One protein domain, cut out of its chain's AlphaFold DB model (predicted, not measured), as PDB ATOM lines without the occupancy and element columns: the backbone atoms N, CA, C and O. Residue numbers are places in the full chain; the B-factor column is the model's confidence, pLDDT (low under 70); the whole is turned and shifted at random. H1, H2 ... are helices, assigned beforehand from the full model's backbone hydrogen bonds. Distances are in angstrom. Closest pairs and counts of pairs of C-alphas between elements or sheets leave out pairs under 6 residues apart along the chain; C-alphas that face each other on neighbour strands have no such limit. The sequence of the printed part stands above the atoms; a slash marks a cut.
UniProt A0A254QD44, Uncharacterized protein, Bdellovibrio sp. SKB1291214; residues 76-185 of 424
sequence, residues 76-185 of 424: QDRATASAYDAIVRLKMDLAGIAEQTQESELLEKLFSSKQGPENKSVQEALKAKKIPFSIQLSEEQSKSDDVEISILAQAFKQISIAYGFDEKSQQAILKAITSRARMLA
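AT A GLANCE: This is residues 76 to 185 of the 424 residues of an uncharacterized protein of Bdellovibrio sp. SKB1291214 (UniProt A0A254QD44). The helical hairpin of H5 and H6 packs on one long helix, H1, with H5 crossing H1 at nearly a right angle. H2 packs across H6, the short helices H3 and H7 pack on H1, and H4 lies out near the first residue of H5. The printed part has 110 residues with seven named helices, H1 to H7 in chain order, and no named strand; the class is all helix. It is compact, with a radius of gyration of the C-alphas of 13.2 A, and spans 37 by 32 by 24 A.

HOW THE PARTS SIT: H1, residues 76 to 96, is the hub. With residues 80 to 87 alone it touches H3, residues 122 to 127; the closest C-alphas, of Thr 80 and Leu 126, are 6.6 A apart. With residues 79 to 86 alone it touches H5, residues 147 to 162, about perpendicular at 82 degrees; the closest C-alphas, of Ala 79 and Ile 151, are 6.0 A apart. With residues 85 to 90 alone it touches H7, residues 181 to 184; the closest C-alphas, of Ala 86 and Leu 184, are 4.6 A apart. H5 and H6, residues 167 to 178, form a helical hairpin and touch at a shallow tilt of 29 degrees, opposite ways; the closest C-alphas, of Ser 160 and Gln 170, are 5.8 A apart. H2, residues 102 to 112, touches H6 about perpendicular at 83 degrees; the closest C-alphas, of Glu 103 and Ala 176, are 6.1 A apart. H4, residues 139 to 142, is close to H5 but not clearly touching. Every O i to N i+4 pair is within hydrogen-bond range in H1, H2, H3, H5 and H6; H4 and H7 are too short for one.

IN THESE COORDINATES: H1 begins at C-alpha 76 (43.486, 24.824, -39.350) and is 30.3 A long; H2 is 15.2 A, H5 22.6 A and H6 16.3 A. H7 ends at C-alpha 184 (43.046, 31.167, -22.821).

THE WHOLE: The C-alphas farthest apart, of Ala 98 and Glu 139, are 40.2 A apart. The printed part has no cut, and the link from H3 to H4 is long. Residues 96 and 98 to 99 have pLDDT under 70.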
ATOM      1  N   GLN A  76      43.987  26.020 -40.020       76.44
ATOM      2  CA  GLN A  76      43.486  24.824 -39.350       76.44
ATOM      3  C   GLN A  76      44.498  24.228 -38.356       76.44
ATOM      4  O   GLN A  76      44.103  23.844 -37.254       76.44
ATOM      5  N   ASP A  77      45.790  24.177 -38.690       79.50
ATOM      6  CA  ASP A  77      46.835  23.742 -37.752       79.50
ATOM      7  C   ASP A  77      47.006  24.758 -36.614       79.50
ATOM      8  O   ASP A  77      47.043  24.363 -35.448       79.50
ATOM      9  N   ARG A  78      46.985  26.064 -36.927       82.06
ATOM     10  CA  ARG A  78      46.977  27.154 -35.937       82.06
ATOM     11  C   ARG A  78      45.780  27.035 -34.992       82.06
ATOM     12  O   ARG A  78      45.962  27.014 -33.782       82.06
ATOM     13  N   ALA A  79      44.568  26.861 -35.525       82.88
ATOM     14  CA  ALA A  79      43.368  26.658 -34.712       82.88
ATOM     15  C   ALA A  79      43.428  25.389 -33.850       82.88
ATOM     16  O   ALA A  79      42.945  25.398 -32.720       82.88
ATOM     17  N   THR A  80      44.043  24.315 -34.354       82.69
ATOM     18  CA  THR A  80      44.239  23.073 -33.593       82.69
ATOM     19  C   THR A  80      45.192  23.287 -32.421       82.69
ATOM     20  O   THR A  80      44.866  22.886 -31.303       82.69
ATOM     21  N   ALA A  81      46.319  23.970 -32.650       81.25
ATOM     22  CA  ALA A  81      47.276  24.328 -31.609       81.25
ATOM     23  C   ALA A  81      46.640  25.254 -30.557       81.25
ATOM     24  O   ALA A  81      46.591  24.889 -29.385       81.25
ATOM     25  N   SER A  82      46.049  26.385 -30.965       85.00
ATOM     26  CA  SER A  82      45.413  27.344 -30.046       85.00
ATOM     27  C   SER A  82      44.263  26.720 -29.244       85.00
ATOM     28  O   SER A  82      44.114  27.001 -28.054       85.00
ATOM     29  N   ALA A  83      43.471  25.823 -29.849       86.50
ATOM     30  CA  ALA A  83      42.436  25.078 -29.133       86.50
ATOM     31  C   ALA A  83      43.025  24.082 -28.120       86.50
ATOM     32  O   ALA A  83      42.505  23.979 -27.010       86.50
ATOM     33  N   TYR A  84      44.100  23.366 -28.466       84.50
ATOM     34  CA  TYR A  84      44.782  22.458 -27.540       84.50
ATOM     35  C   TYR A  84      45.316  23.214 -26.311       84.50
ATOM     36  O   TYR A  84      45.012  22.859 -25.168       84.50
ATOM     37  N   ASP A  85      46.051  24.294 -26.565       84.56
ATOM     38  CA  ASP A  85      46.630  25.203 -25.574       84.56
ATOM     39  C   ASP A  85      45.566  25.731 -24.601       84.56
ATOM     40  O   ASP A  85      45.669  25.591 -23.377       84.56
ATOM     41  N   ALA A  86      44.481  26.276 -25.153       88.81
ATOM     42  CA  ALA A  86      43.368  26.802 -24.380       88.81
ATOM     43  C   ALA A  86      42.621  25.721 -23.589       88.81
ATOM     44  O   ALA A  86      42.123  26.008 -22.506       88.81
ATOM     45  N   ILE A  87      42.554  24.470 -24.058       84.62
ATOM     46  CA  ILE A  87      41.969  23.367 -23.278       84.62
ATOM     47  C   ILE A  87      42.796  23.083 -22.022       84.62
ATOM     48  O   ILE A  87      42.217  22.800 -20.973       84.62
ATOM     49  N   VAL A  88      44.129  23.167 -22.091       80.06
ATOM     50  CA  VAL A  88      44.982  23.035 -20.899       80.06
ATOM     51  C   VAL A  88      44.704  24.186 -19.929       80.06
ATOM     52  O   VAL A  88      44.361  23.925 -18.774       80.06
ATOM     53  N   ARG A  89      44.732  25.438 -20.404       84.62
ATOM     54  CA  ARG A  89      44.470  26.630 -19.572       84.62
ATOM     55  C   ARG A  89      43.054  26.638 -18.974       84.62
ATOM     56  O   ARG A  89      42.890  26.913 -17.790       84.62
ATOM     57  N   LEU A  90      42.031  26.230 -19.732       84.69
ATOM     58  CA  LEU A  90      40.648  26.167 -19.244       84.69
ATOM     59  C   LEU A  90      40.439  25.057 -18.209       84.69
ATOM     60  O   LEU A  90      39.676  25.247 -17.270       84.69
ATOM     61  N   LYS A  91      41.130  23.915 -18.322       77.88
ATOM     62  CA  LYS A  91      41.131  22.909 -17.246       77.88
ATOM     63  C   LYS A  91      41.780  23.442 -15.971       77.88
ATOM     64  O   LYS A  91      41.269  23.144 -14.896       77.88
ATOM     65  N   MET A  92      42.866  24.218 -16.077       76.06
ATOM     66  CA  MET A  92      43.449  24.895 -14.910       76.06
ATOM     67  C   MET A  92      42.431  25.852 -14.283       76.06
ATOM     68  O   MET A  92      42.295  25.881 -13.068       76.06
ATOM     69  N   ASP A  93      41.683  26.608 -15.088       82.81
ATOM     70  CA  ASP A  93      40.647  27.498 -14.564       82.81
ATOM     71  C   ASP A  93      39.555  26.710 -13.824       82.81
ATOM     72  O   ASP A  93      39.355  26.902 -12.628       82.81
ATOM     73  N   LEU A  94      38.936  25.730 -14.490       74.75
ATOM     74  CA  LEU A  94      37.881  24.892 -13.907       74.75
ATOM     75  C   LEU A  94      38.331  24.156 -12.631       74.75
ATOM     76  O   LEU A  94      37.540  24.021 -11.700       74.75
ATOM     77  N   ALA A  95      39.591  23.716 -12.552       71.25
ATOM     78  CA  ALA A  95      40.138  23.045 -11.372       71.25
ATOM     79  C   ALA A  95      40.255  23.956 -10.134       71.25
ATOM     80  O   ALA A  95      40.291  23.446  -9.016       71.25
ATOM     81  N   GLY A  96      40.319  25.280 -10.318       65.94
ATOM     82  CA  GLY A  96      40.400  26.254  -9.226       65.94
ATOM     83  C   GLY A  96      39.086  26.941  -8.856       65.94
ATOM     84  O   GLY A  96      39.070  27.718  -7.899       65.94
ATOM     85  N   ILE A  97      37.999  26.707  -9.594       70.75
ATOM     86  CA  ILE A  97      36.685  27.299  -9.308       70.75
ATOM     87  C   ILE A  97      36.074  26.627  -8.068       70.75
ATOM     88  O   ILE A  97      35.843  25.421  -8.049       70.75
ATOM     89  N   ALA A  98      35.795  27.424  -7.031       61.00
ATOM     90  CA  ALA A  98      35.250  26.936  -5.762       61.00
ATOM     91  C   ALA A  98      33.733  26.661  -5.799       61.00
ATOM     92  O   ALA A  98      33.262  25.751  -5.123       61.00
ATOM     93  N   GLU A  99      32.973  27.424  -6.591       69.19
ATOM     94  CA  GLU A  99      31.519  27.279  -6.744       69.19
ATOM     95  C   GLU A  99      31.180  26.944  -8.198       69.19
ATOM     96  O   GLU A  99      31.503  27.710  -9.109       69.19
ATOM     97  N   GLN A 100      30.531  25.800  -8.438       72.12
ATOM     98  CA  GLN A 100      30.143  25.424  -9.797       72.12
ATOM     99  C   GLN A 100      29.016  26.330 -10.307       72.12
ATOM    100  O   GLN A 100      27.924  26.403  -9.750       72.12
ATOM    101  N   THR A 101      29.311  27.025 -11.399       80.75
ATOM    102  CA  THR A 101      28.358  27.783 -12.213       80.75
ATOM    103  C   THR A 101      27.886  26.933 -13.392       80.75
ATOM    104  O   THR A 101      28.625  26.063 -13.861       80.75
ATOM    105  N   GLN A 102      26.717  27.253 -13.958       82.50
ATOM    106  CA  GLN A 102      26.214  26.604 -15.181       82.50
ATOM    107  C   GLN A 102      27.225  26.656 -16.344       82.50
ATOM    108  O   GLN A 102      27.318  25.707 -17.119       82.50
ATOM    109  N   GLU A 103      28.016  27.733 -16.459       83.88
ATOM    110  CA  GLU A 103      29.090  27.825 -17.458       83.88
ATOM    111  C   GLU A 103      30.203  26.797 -17.186       83.88
ATOM    112  O   GLU A 103      30.626  26.092 -18.101       83.88
ATOM    113  N   SER A 104      30.651  26.659 -15.932       80.81
ATOM    114  CA  SER A 104      31.683  25.676 -15.570       80.81
ATOM    115  C   SER A 104      31.205  24.225 -15.682       80.81
ATOM    116  O   SER A 104      31.947  23.395 -16.199       80.81
ATOM    117  N   GLU A 105      29.964  23.914 -15.290       84.81
ATOM    118  CA  GLU A 105      29.370  22.577 -15.455       84.81
ATOM    119  C   GLU A 105      29.300  22.178 -16.936       84.81
ATOM    120  O   GLU A 105      29.614  21.046 -17.308       84.81
ATOM    121  N   LEU A 106      28.926  23.123 -17.803       88.81
ATOM    122  CA  LEU A 106      28.813  22.895 -19.238       88.81
ATOM    123  C   LEU A 106      30.180  22.649 -19.897       88.81
ATOM    124  O   LEU A 106      30.301  21.772 -20.755       88.81
ATOM    125  N   LEU A 107      31.220  23.366 -19.461       87.75
ATOM    126  CA  LEU A 107      32.599  23.138 -19.900       87.75
ATOM    127  C   LEU A 107      33.179  21.821 -19.349       87.75
ATOM    128  O   LEU A 107      33.834  21.085 -20.090       87.75
ATOM    129  N   GLU A 108      32.895  21.456 -18.093       83.94
ATOM    130  CA  GLU A 108      33.255  20.135 -17.553       83.94
ATOM    131  C   GLU A 108      32.561  19.006 -18.329       83.94
ATOM    132  O   GLU A 108      33.208  18.010 -18.669       83.94
ATOM    133  N   LYS A 109      31.285  19.179 -18.703       85.00
ATOM    134  CA  LYS A 109      30.540  18.242 -19.557       85.00
ATOM    135  C   LYS A 109      31.164  18.125 -20.951       85.00
ATOM    136  O   LYS A 109      31.353  17.010 -21.433       85.00
ATOM    137  N   LEU A 110      31.543  19.239 -21.585       87.94
ATOM    138  CA  LEU A 110      32.253  19.232 -22.873       87.94
ATOM    139  C   LEU A 110      33.551  18.413 -22.793       87.94
ATOM    140  O   LEU A 110      33.843  17.607 -23.670       87.94
ATOM    141  N   PHE A 111      34.310  18.581 -21.711       82.50
ATOM    142  CA  PHE A 111      35.612  17.944 -21.526       82.50
ATOM    143  C   PHE A 111      35.588  16.515 -20.974       82.50
ATOM    144  O   PHE A 111      36.632  15.854 -20.998       82.50
ATOM    145  N   SER A 112      34.450  16.042 -20.477       78.56
ATOM    146  CA  SER A 112      34.225  14.655 -20.042       78.56
ATOM    147  C   SER A 112      33.436  13.832 -21.066       78.56
ATOM    148  O   SER A 112      33.507  12.603 -21.040       78.56
ATOM    149  N   SER A 113      32.734  14.484 -21.999       78.88
ATOM    150  CA  SER A 113      31.990  13.811 -23.062       78.88
ATOM    151  C   SER A 113      32.892  12.947 -23.950       78.88
ATOM    152  O   SER A 113      33.937  13.383 -24.439       78.88
ATOM    153  N   LYS A 114      32.419  11.723 -24.201       77.81
ATOM    154  CA  LYS A 114      32.914  10.796 -25.228       77.81
ATOM    155  C   LYS A 114      31.914  10.623 -26.378       77.81
ATOM    156  O   LYS A 114      32.002   9.653 -27.113       77.81
ATOM    157  N   GLN A 115      30.950  11.534 -26.529       78.06
ATOM    158  CA  GLN A 115      29.949  11.489 -27.610       78.06
ATOM    159  C   GLN A 115      30.447  12.115 -28.927       78.06
ATOM    160  O   GLN A 115      29.690  12.198 -29.889       78.06
ATOM    161  N   GLY A 116      31.699  12.583 -28.965       78.06
ATOM    162  CA  GLY A 116      32.319  13.166 -30.153       78.06
ATOM    163  C   GLY A 116      32.968  12.139 -31.095       78.06
ATOM    164  O   GLY A 116      32.749  10.929 -30.963       78.06
ATOM    165  N   PRO A 117      33.798  12.607 -32.050       83.25
ATOM    166  CA  PRO A 117      34.382  11.771 -33.096       83.25
ATOM    167  C   PRO A 117      35.114  10.538 -32.547       83.25
ATOM    168  O   PRO A 117      35.963  10.647 -31.664       83.25
ATOM    169  N   GLU A 118      34.801   9.358 -33.091       85.31
ATOM    170  CA  GLU A 118      35.424   8.071 -32.723       85.31
ATOM    171  C   GLU A 118      35.328   7.721 -31.217       85.31
ATOM    172  O   GLU A 118      36.167   6.990 -30.696       85.31
ATOM    173  N   ASN A 119      34.311   8.236 -30.510       83.62
ATOM    174  CA  ASN A 119      34.123   8.121 -29.054       83.62
ATOM    175  C   ASN A 119      35.291   8.672 -28.202       83.62
ATOM    176  O   ASN A 119      35.505   8.260 -27.056       83.62
ATOM    177  N   LYS A 120      36.065   9.608 -28.759       81.62
ATOM    178  CA  LYS A 120      37.215  10.247 -28.103       81.62
ATOM    179  C   LYS A 120      36.789  11.446 -27.260       81.62
ATOM    180  O   LYS A 120      35.808  12.125 -27.569       81.62
ATOM    181  N   SER A 121      37.562  11.766 -26.225       83.25
ATOM    182  CA  SER A 121      37.479  13.074 -25.566       83.25
ATOM    183  C   SER A 121      38.037  14.176 -26.475       83.25
ATOM    184  O   SER A 121      38.826  13.904 -27.381       83.25
ATOM    185  N   VAL A 122      37.660  15.436 -26.220       84.50
ATOM    186  CA  VAL A 122      38.032  16.589 -27.069       84.50
ATOM    187  C   VAL A 122      39.536  16.640 -27.371       84.50
ATOM    188  O   VAL A 122      39.935  16.842 -28.512       84.50
ATOM    189  N   GLN A 123      40.382  16.409 -26.366       81.44
ATOM    190  CA  GLN A 123      41.840  16.482 -26.503       81.44
ATOM    191  C   GLN A 123      42.408  15.339 -27.364       81.44
ATOM    192  O   GLN A 123      43.298  15.566 -28.181       81.44
ATOM    193  N   GLU A 124      41.868  14.124 -27.232       83.25
ATOM    194  CA  GLU A 124      42.240  12.967 -28.060       83.25
ATOM    195  C   GLU A 124      41.766  13.142 -29.511       83.25
ATOM    196  O   GLU A 124      42.479  12.781 -30.448       83.25
ATOM    197  N   ALA A 125      40.578  13.724 -29.713       85.75
ATOM    198  CA  ALA A 125      40.043  14.028 -31.037       85.75
ATOM    199  C   ALA A 125      40.845  15.136 -31.745       85.75
ATOM    200  O   ALA A 125      41.093  15.019 -32.944       85.75
ATOM    201  N   LEU A 126      41.307  16.162 -31.018       84.06
ATOM    202  CA  LEU A 126      42.221  17.184 -31.548       84.06
ATOM    203  C   LEU A 126      43.583  16.594 -31.922       84.06
ATOM    204  O   LEU A 126      44.017  16.773 -33.058       84.06
ATOM    205  N   LYS A 127      44.218  15.820 -31.027       82.44
ATOM    206  CA  LYS A 127      45.514  15.169 -31.303       82.44
ATOM    207  C   LYS A 127      45.441  14.220 -32.507       82.44
ATOM    208  O   LYS A 127      46.378  14.133 -33.291       82.44
ATOM    209  N   ALA A 128      44.303  13.553 -32.704       83.38
ATOM    210  CA  ALA A 128      44.047  12.700 -33.866       83.38
ATOM    211  C   ALA A 128      43.551  13.456 -35.126       83.38
ATOM    212  O   ALA A 128      43.169  12.802 -36.099       83.38
ATOM    213  N   LYS A 129      43.510  14.801 -35.107       84.00
ATOM    214  CA  LYS A 129      42.956  15.689 -36.155       84.00
ATOM    215  C   LYS A 129      41.550  15.280 -36.642       84.00
ATOM    216  O   LYS A 129      41.227  15.379 -37.822       84.00
ATOM    217  N   LYS A 130      40.699  14.802 -35.723       86.62
ATOM    218  CA  LYS A 130      39.325  14.318 -35.983       86.62
ATOM    219  C   LYS A 130      38.239  15.380 -35.823       86.62
ATOM    220  O   LYS A 130      37.087  15.110 -36.151       86.62
ATOM    221  N   ILE A 131      38.589  16.568 -35.332       84.44
ATOM    222  CA  ILE A 131      37.701  17.732 -35.327       84.44
ATOM    223  C   ILE A 131      38.065  18.582 -36.554       84.44
ATOM    224  O   ILE A 131      39.159  19.151 -36.578       84.44
ATOM    225  N   PRO A 132      37.217  18.645 -37.596       77.94
ATOM    226  CA  PRO A 132      37.469  19.515 -38.736       77.94
ATOM    227  C   PRO A 132      37.260  20.973 -38.312       77.94
ATOM    228  O   PRO A 132      36.216  21.307 -37.756       77.94
ATOM    229  N   PHE A 133      38.236  21.836 -38.598       83.50
ATOM    230  CA  PHE A 133      38.120  23.274 -38.362       83.50
ATOM    231  C   PHE A 133      37.995  24.029 -39.684       83.50
ATOM    232  O   PHE A 133      38.957  24.160 -40.433       83.50
ATOM    233  N   SER A 134      36.808  24.574 -39.930       82.25
ATOM    234  CA  SER A 134      36.524  25.551 -40.981       82.25
ATOM    235  C   SER A 134      36.536  26.952 -40.364       82.25
ATOM    236  O   SER A 134      35.483  27.512 -40.051       82.25
ATOM    237  N   ILE A 135      37.724  27.480 -40.058       82.44
ATOM    238  CA  ILE A 135      37.872  28.838 -39.510       82.44
ATOM    239  C   ILE A 135      37.842  29.841 -40.663       82.44
ATOM    240  O   ILE A 135      38.593  29.698 -41.626       82.44
ATOM    241  N   GLN A 136      37.004  30.870 -40.552       83.00
ATOM    242  CA  GLN A 136      36.950  31.981 -41.501       83.00
ATOM    243  C   GLN A 136      37.096  33.293 -40.735       83.00
ATOM    244  O   GLN A 136      36.271  33.613 -39.883       83.00
ATOM    245  N   LEU A 137      38.158  34.042 -41.022       81.94
ATOM    246  CA  LEU A 137      38.419  35.350 -40.423       81.94
ATOM    247  C   LEU A 137      38.045  36.442 -41.427       81.94
ATOM    248  O   LEU A 137      38.372  36.322 -42.608       81.94
ATOM    249  N   SER A 138      37.387  37.508 -40.968       83.56
ATOM    250  CA  SER A 138      37.264  38.731 -41.769       83.56
ATOM    251  C   SER A 138      38.632  39.404 -41.946       83.56
ATOM    252  O   SER A 138      39.572  39.131 -41.199       83.56
ATOM    253  N   GLU A 139      38.748  40.319 -42.910       80.56
ATOM    254  CA  GLU A 139      39.980  41.098 -43.106       80.56
ATOM    255  C   GLU A 139      40.336  41.958 -41.875       80.56
ATOM    256  O   GLU A 139      41.507  42.175 -41.574       80.56
ATOM    257  N   GLU A 140      39.330  42.405 -41.123       80.81
ATOM    258  CA  GLU A 140      39.508  43.114 -39.853       80.81
ATOM    259  C   GLU A 140      40.029  42.171 -38.757       80.81
ATOM    260  O   GLU A 140      40.963  42.512 -38.036       80.81
ATOM    261  N   GLN A 141      39.474  40.957 -38.659       82.12
ATOM    262  CA  GLN A 141      39.919  39.946 -37.694       82.12
ATOM    263  C   GLN A 141      41.332  39.440 -37.988       82.12
ATOM    264  O   GLN A 141      42.088  39.200 -37.054       82.12
ATOM    265  N   SER A 142      41.707  39.281 -39.261       78.75
ATOM    266  CA  SER A 142      43.042  38.802 -39.643       78.75
ATOM    267  C   SER A 142      44.157  39.815 -39.362       78.75
ATOM    268  O   SER A 142      45.315  39.415 -39.246       78.75
ATOM    269  N   LYS A 143      43.809  41.101 -39.214       80.00
ATOM    270  CA  LYS A 143      44.716  42.214 -38.885       80.00
ATOM    271  C   LYS A 143      44.606  42.690 -37.428       80.00
ATOM    272  O   LYS A 143      45.240  43.677 -37.070       80.00
ATOM    273  N   SER A 144      43.785  42.033 -36.607       82.12
ATOM    274  CA  SER A 144      43.560  42.399 -35.205       82.12
ATOM    275  C   SER A 144      44.564  41.720 -34.272       82.12
ATOM    276  O   SER A 144      44.853  40.534 -34.428       82.12
ATOM    277  N   ASP A 145      45.004  42.432 -33.231       74.44
ATOM    278  CA  ASP A 145      45.772  41.849 -32.120       74.44
ATOM    279  C   ASP A 145      44.998  40.710 -31.411       74.44
ATOM    280  O   ASP A 145      45.599  39.768 -30.895       74.44
ATOM    281  N   ASP A 146      43.659  40.736 -31.465       81.38
ATOM    282  CA  ASP A 146      42.754  39.722 -30.904       81.38
ATOM    283  C   ASP A 146      42.440  38.568 -31.895       81.38
ATOM    284  O   ASP A 146      41.470  37.818 -31.720       81.38
ATOM    285  N   VAL A 147      43.244  38.378 -32.952       85.56
ATOM    286  CA  VAL A 147      43.034  37.311 -33.955       85.56
ATOM    287  C   VAL A 147      42.968  35.910 -33.329       85.56
ATOM    288  O   VAL A 147      42.111  35.110 -33.705       85.56
ATOM    289  N   GLU A 148      43.794  35.622 -32.315       84.75
ATOM    290  CA  GLU A 148      43.756  34.344 -31.585       84.75
ATOM    291  C   GLU A 148      42.439  34.138 -30.832       84.75
ATOM    292  O   GLU A 148      41.913  33.028 -30.801       84.75
ATOM    293  N   ILE A 149      41.853  35.205 -30.281       87.12
ATOM    294  CA  ILE A 149      40.550  35.142 -29.605       87.12
ATOM    295  C   ILE A 149      39.458  34.769 -30.614       87.12
ATOM    296  O   ILE A 149      38.597  33.936 -30.323       87.12
ATOM    297  N   SER A 150      39.526  35.332 -31.824       86.19
ATOM    298  CA  SER A 150      38.593  35.022 -32.915       86.19
ATOM    299  C   SER A 150      38.735  33.577 -33.410       86.19
ATOM    300  O   SER A 150      37.727  32.884 -33.572       86.19
ATOM    301  N   ILE A 151      39.972  33.094 -33.590       88.56
ATOM    302  CA  ILE A 151      40.272  31.693 -33.931       88.56
ATOM    303  C   ILE A 151      39.728  30.757 -32.843       88.56
ATOM    304  O   ILE A 151      39.005  29.807 -33.144       88.56
ATOM    305  N   LEU A 152      40.021  31.052 -31.574       90.88
ATOM    306  CA  LEU A 152      39.633  30.240 -30.426       90.88
ATOM    307  C   LEU A 152      38.110  30.133 -30.270       90.88
ATOM    308  O   LEU A 152      37.575  29.040 -30.068       90.88
ATOM    309  N   ALA A 153      37.406  31.258 -30.395       88.75
ATOM    310  CA  ALA A 153      35.951  31.328 -30.329       88.75
ATOM    311  C   ALA A 153      35.289  30.455 -31.414       88.75
ATOM    312  O   ALA A 153      34.373  29.677 -31.128       88.75
ATOM    313  N   GLN A 154      35.789  30.525 -32.654       89.44
ATOM    314  CA  GLN A 154      35.308  29.681 -33.750       89.44
ATOM    315  C   GLN A 154      35.660  28.201 -33.550       89.44
ATOM    316  O   GLN A 154      34.812  27.338 -33.791       89.44
ATOM    317  N   ALA A 155      36.863  27.897 -33.056       91.75
ATOM    318  CA  ALA A 155      37.285  26.534 -32.755       91.75
ATOM    319  C   ALA A 155      36.381  25.888 -31.691       91.75
ATOM    320  O   ALA A 155      35.831  24.813 -31.922       91.75
ATOM    321  N   PHE A 156      36.120  26.556 -30.563       92.69
ATOM    322  CA  PHE A 156      35.236  26.018 -29.518       92.69
ATOM    323  C   PHE A 156      33.766  25.895 -29.952       92.69
ATOM    324  O   PHE A 156      33.076  24.961 -29.526       92.69
ATOM    325  N   LYS A 157      33.286  26.757 -30.861       91.12
ATOM    326  CA  LYS A 157      31.983  26.559 -31.515       91.12
ATOM    327  C   LYS A 157      31.961  25.256 -32.327       91.12
ATOM    328  O   LYS A 157      31.021  24.478 -32.212       91.12
ATOM    329  N   GLN A 158      33.009  24.967 -33.095       91.94
ATOM    330  CA  GLN A 158      33.073  23.750 -33.916       91.94
ATOM    331  C   GLN A 158      33.307  22.482 -33.082       91.94
ATOM    332  O   GLN A 158      32.694  21.455 -33.363       91.94
ATOM    333  N   ILE A 159      34.080  22.568 -31.995       92.88
ATOM    334  CA  ILE A 159      34.201  21.493 -30.999       92.88
ATOM    335  C   ILE A 159      32.830  21.184 -30.376       92.88
ATOM    336  O   ILE A 159      32.433  20.024 -30.327       92.88
ATOM    337  N   SER A 160      32.072  22.189 -29.924       92.69
ATOM    338  CA  SER A 160      30.760  21.945 -29.301       92.69
ATOM    339  C   SER A 160      29.727  21.362 -30.280       92.69
ATOM    340  O   SER A 160      28.984  20.459 -29.896       92.69
ATOM    341  N   ILE A 161      29.751  21.765 -31.558       91.62
ATOM    342  CA  ILE A 161      28.976  21.115 -32.633       91.62
ATOM    343  C   ILE A 161      29.399  19.647 -32.814       91.62
ATOM    344  O   ILE A 161      28.549  18.758 -32.799       91.62
ATOM    345  N   ALA A 162      30.702  19.368 -32.931       91.31
ATOM    346  CA  ALA A 162      31.232  18.015 -33.135       91.31
ATOM    347  C   ALA A 162      30.958  17.053 -31.960       91.31
ATOM    348  O   ALA A 162      31.030  15.839 -32.134       91.31
ATOM    349  N   TYR A 163      30.636  17.588 -30.777       92.25
ATOM    350  CA  TYR A 163      30.263  16.837 -29.574       92.25
ATOM    351  C   TYR A 163      28.746  16.845 -29.293       92.25
ATOM    352  O   TYR A 163      28.323  16.454 -28.206       92.25
ATOM    353  N   GLY A 164      27.923  17.265 -30.263       90.38
ATOM    354  CA  GLY A 164      26.464  17.118 -30.217       90.38
ATOM    355  C   GLY A 164      25.738  18.054 -29.245       90.38
ATOM    356  O   GLY A 164      24.618  17.750 -28.835       90.38
ATOM    357  N   PHE A 165      26.347  19.177 -28.855       92.62
ATOM    358  CA  PHE A 165      25.681  20.174 -28.016       92.62
ATOM    359  C   PHE A 165      24.628  20.952 -28.815       92.62
ATOM    360  O   PHE A 165      24.852  21.315 -29.970       92.62
ATOM    361  N   ASP A 166      23.489  21.245 -28.188       93.00
ATOM    362  CA  ASP A 166      22.436  22.091 -28.755       93.00
ATOM    363  C   ASP A 166      22.884  23.557 -28.906       93.00
ATOM    364  O   ASP A 166      23.848  23.995 -28.278       93.00
ATOM    365  N   GLU A 167      22.166  24.342 -29.713       94.00
ATOM    366  CA  GLU A 167      22.550  25.725 -30.025       94.00
ATOM    367  C   GLU A 167      22.670  26.623 -28.778       94.00
ATOM    368  O   GLU A 167      23.607  27.417 -28.675       94.00
ATOM    369  N   LYS A 168      21.780  26.470 -27.787       93.62
ATOM    370  CA  LYS A 168      21.838  27.249 -26.541       93.62
ATOM    371  C   LYS A 168      23.082  26.882 -25.728       93.62
ATOM    372  O   LYS A 168      23.761  27.771 -25.214       93.62
ATOM    373  N   SER A 169      23.422  25.596 -25.656       92.88
ATOM    374  CA  SER A 169      24.678  25.136 -25.060       92.88
ATOM    375  C   SER A 169      25.911  25.635 -25.826       92.88
ATOM    376  O   SER A 169      26.867  26.089 -25.200       92.88
ATOM    377  N   GLN A 170      25.900  25.626 -27.164       92.69
ATOM    378  CA  GLN A 170      26.993  26.173 -27.984       92.69
ATOM    379  C   GLN A 170      27.211  27.670 -27.713       92.69
ATOM    380  O   GLN A 170      28.349  28.104 -27.532       92.69
ATOM    381  N   GLN A 171      26.134  28.462 -27.630       91.62
ATOM    382  CA  GLN A 171      26.200  29.892 -27.296       91.62
ATOM    383  C   GLN A 171      26.737  30.132 -25.874       91.62
ATOM    384  O   GLN A 171      27.546  31.038 -25.666       91.62
ATOM    385  N   ALA A 172      26.344  29.306 -24.898       90.88
ATOM    386  CA  ALA A 172      26.855  29.387 -23.530       90.88
ATOM    387  C   ALA A 172      28.349  29.018 -23.434       90.88
ATOM    388  O   ALA A 172      29.107  29.734 -22.779       90.88
ATOM    389  N   ILE A 173      28.798  27.970 -24.140       91.06
ATOM    390  CA  ILE A 173      30.224  27.613 -24.264       91.06
ATOM    391  C   ILE A 173      31.000  28.770 -24.902       91.06
ATOM    392  O   ILE A 173      32.009  29.203 -24.352       91.06
ATOM    393  N   LEU A 174      30.509  29.321 -26.016       90.94
ATOM    394  CA  LEU A 174      31.134  30.452 -26.705       90.94
ATOM    395  C   LEU A 174      31.308  31.661 -25.771       90.94
ATOM    396  O   LEU A 174      32.405  32.201 -25.664       90.94
ATOM    397  N   LYS A 175      30.259  32.042 -25.031       90.44
ATOM    398  CA  LYS A 175      30.316  33.116 -24.027       90.44
ATOM    399  C   LYS A 175      31.344  32.822 -22.924       90.44
ATOM    400  O   LYS A 175      32.102  33.716 -22.532       90.44
ATOM    401  N   ALA A 176      31.395  31.583 -22.433       89.94
ATOM    402  CA  ALA A 176      32.327  31.166 -21.389       89.94
ATOM    403  C   ALA A 176      33.797  31.184 -21.860       89.94
ATOM    404  O   ALA A 176      34.682  31.480 -21.056       89.94
ATOM    405  N   ILE A 177      34.053  30.931 -23.149       90.81
ATOM    406  CA  ILE A 177      35.376  31.052 -23.783       90.81
ATOM    407  C   ILE A 177      35.753  32.521 -23.994       90.81
ATOM    408  O   ILE A 177      36.824  32.938 -23.561       90.81
ATOM    409  N   THR A 178      34.871  33.336 -24.582       87.62
ATOM    410  CA  THR A 178      35.164  34.752 -24.865       87.62
ATOM    411  C   THR A 178      35.384  35.567 -23.588       87.62
ATOM    412  O   THR A 178      36.303  36.378 -23.530       87.62
ATOM    413  N   SER A 179      34.619  35.311 -22.519       87.88
ATOM    414  CA  SER A 179      34.837  35.946 -21.203       87.88
ATOM    415  C   SER A 179      36.176  35.577 -20.546       87.88
ATOM    416  O   SER A 179      36.645  36.294 -19.666       87.88
ATOM    417  N   ARG A 180      36.810  34.488 -20.995       89.06
ATOM    418  CA  ARG A 180      38.100  33.967 -20.514       89.06
ATOM    419  C   ARG A 180      39.245  34.189 -21.503       89.06
ATOM    420  O   ARG A 180      40.367  33.762 -21.244       89.06
ATOM    421  N   ALA A 181      38.996  34.860 -22.627       82.88
ATOM    422  CA  ALA A 181      39.883  34.844 -23.787       82.88
ATOM    423  C   ALA A 181      41.334  35.270 -23.492       82.88
ATOM    424  O   ALA A 181      42.255  34.595 -23.938       82.88
ATOM    425  N   ARG A 182      41.549  36.304 -22.665       84.94
ATOM    426  CA  ARG A 182      42.896  36.774 -22.266       84.94
ATOM    427  C   ARG A 182      43.698  35.773 -21.423       84.94
ATOM    428  O   ARG A 182      44.916  35.862 -21.387       84.94
ATOM    429  N   MET A 183      43.023  34.848 -20.742       90.56
ATOM    430  CA  MET A 183      43.638  33.738 -20.000       90.56
ATOM    431  C   MET A 183      43.810  32.503 -20.898       90.56
ATOM    432  O   MET A 183      44.741  31.730 -20.723       90.56
ATOM    433  N   LEU A 184      42.954  32.311 -21.904       90.81
ATOM    434  CA  LEU A 184      43.046  31.167 -22.821       90.81
ATOM    435  C   LEU A 184      44.067  31.373 -23.952       90.81
ATOM    436  O   LEU A 184      44.750  30.422 -24.339       90.81
ATOM    437  N   ALA A 185      44.199  32.607 -24.432       88.50
ATOM    438  CA  ALA A 185      45.139  33.045 -25.457       88.50
ATOM    439  C   ALA A 185      45.870  34.330 -24.996       88.50
ATOM    440  O   ALA A 185      45.597  35.413 -25.513       88.50
TER     441      ALA A 185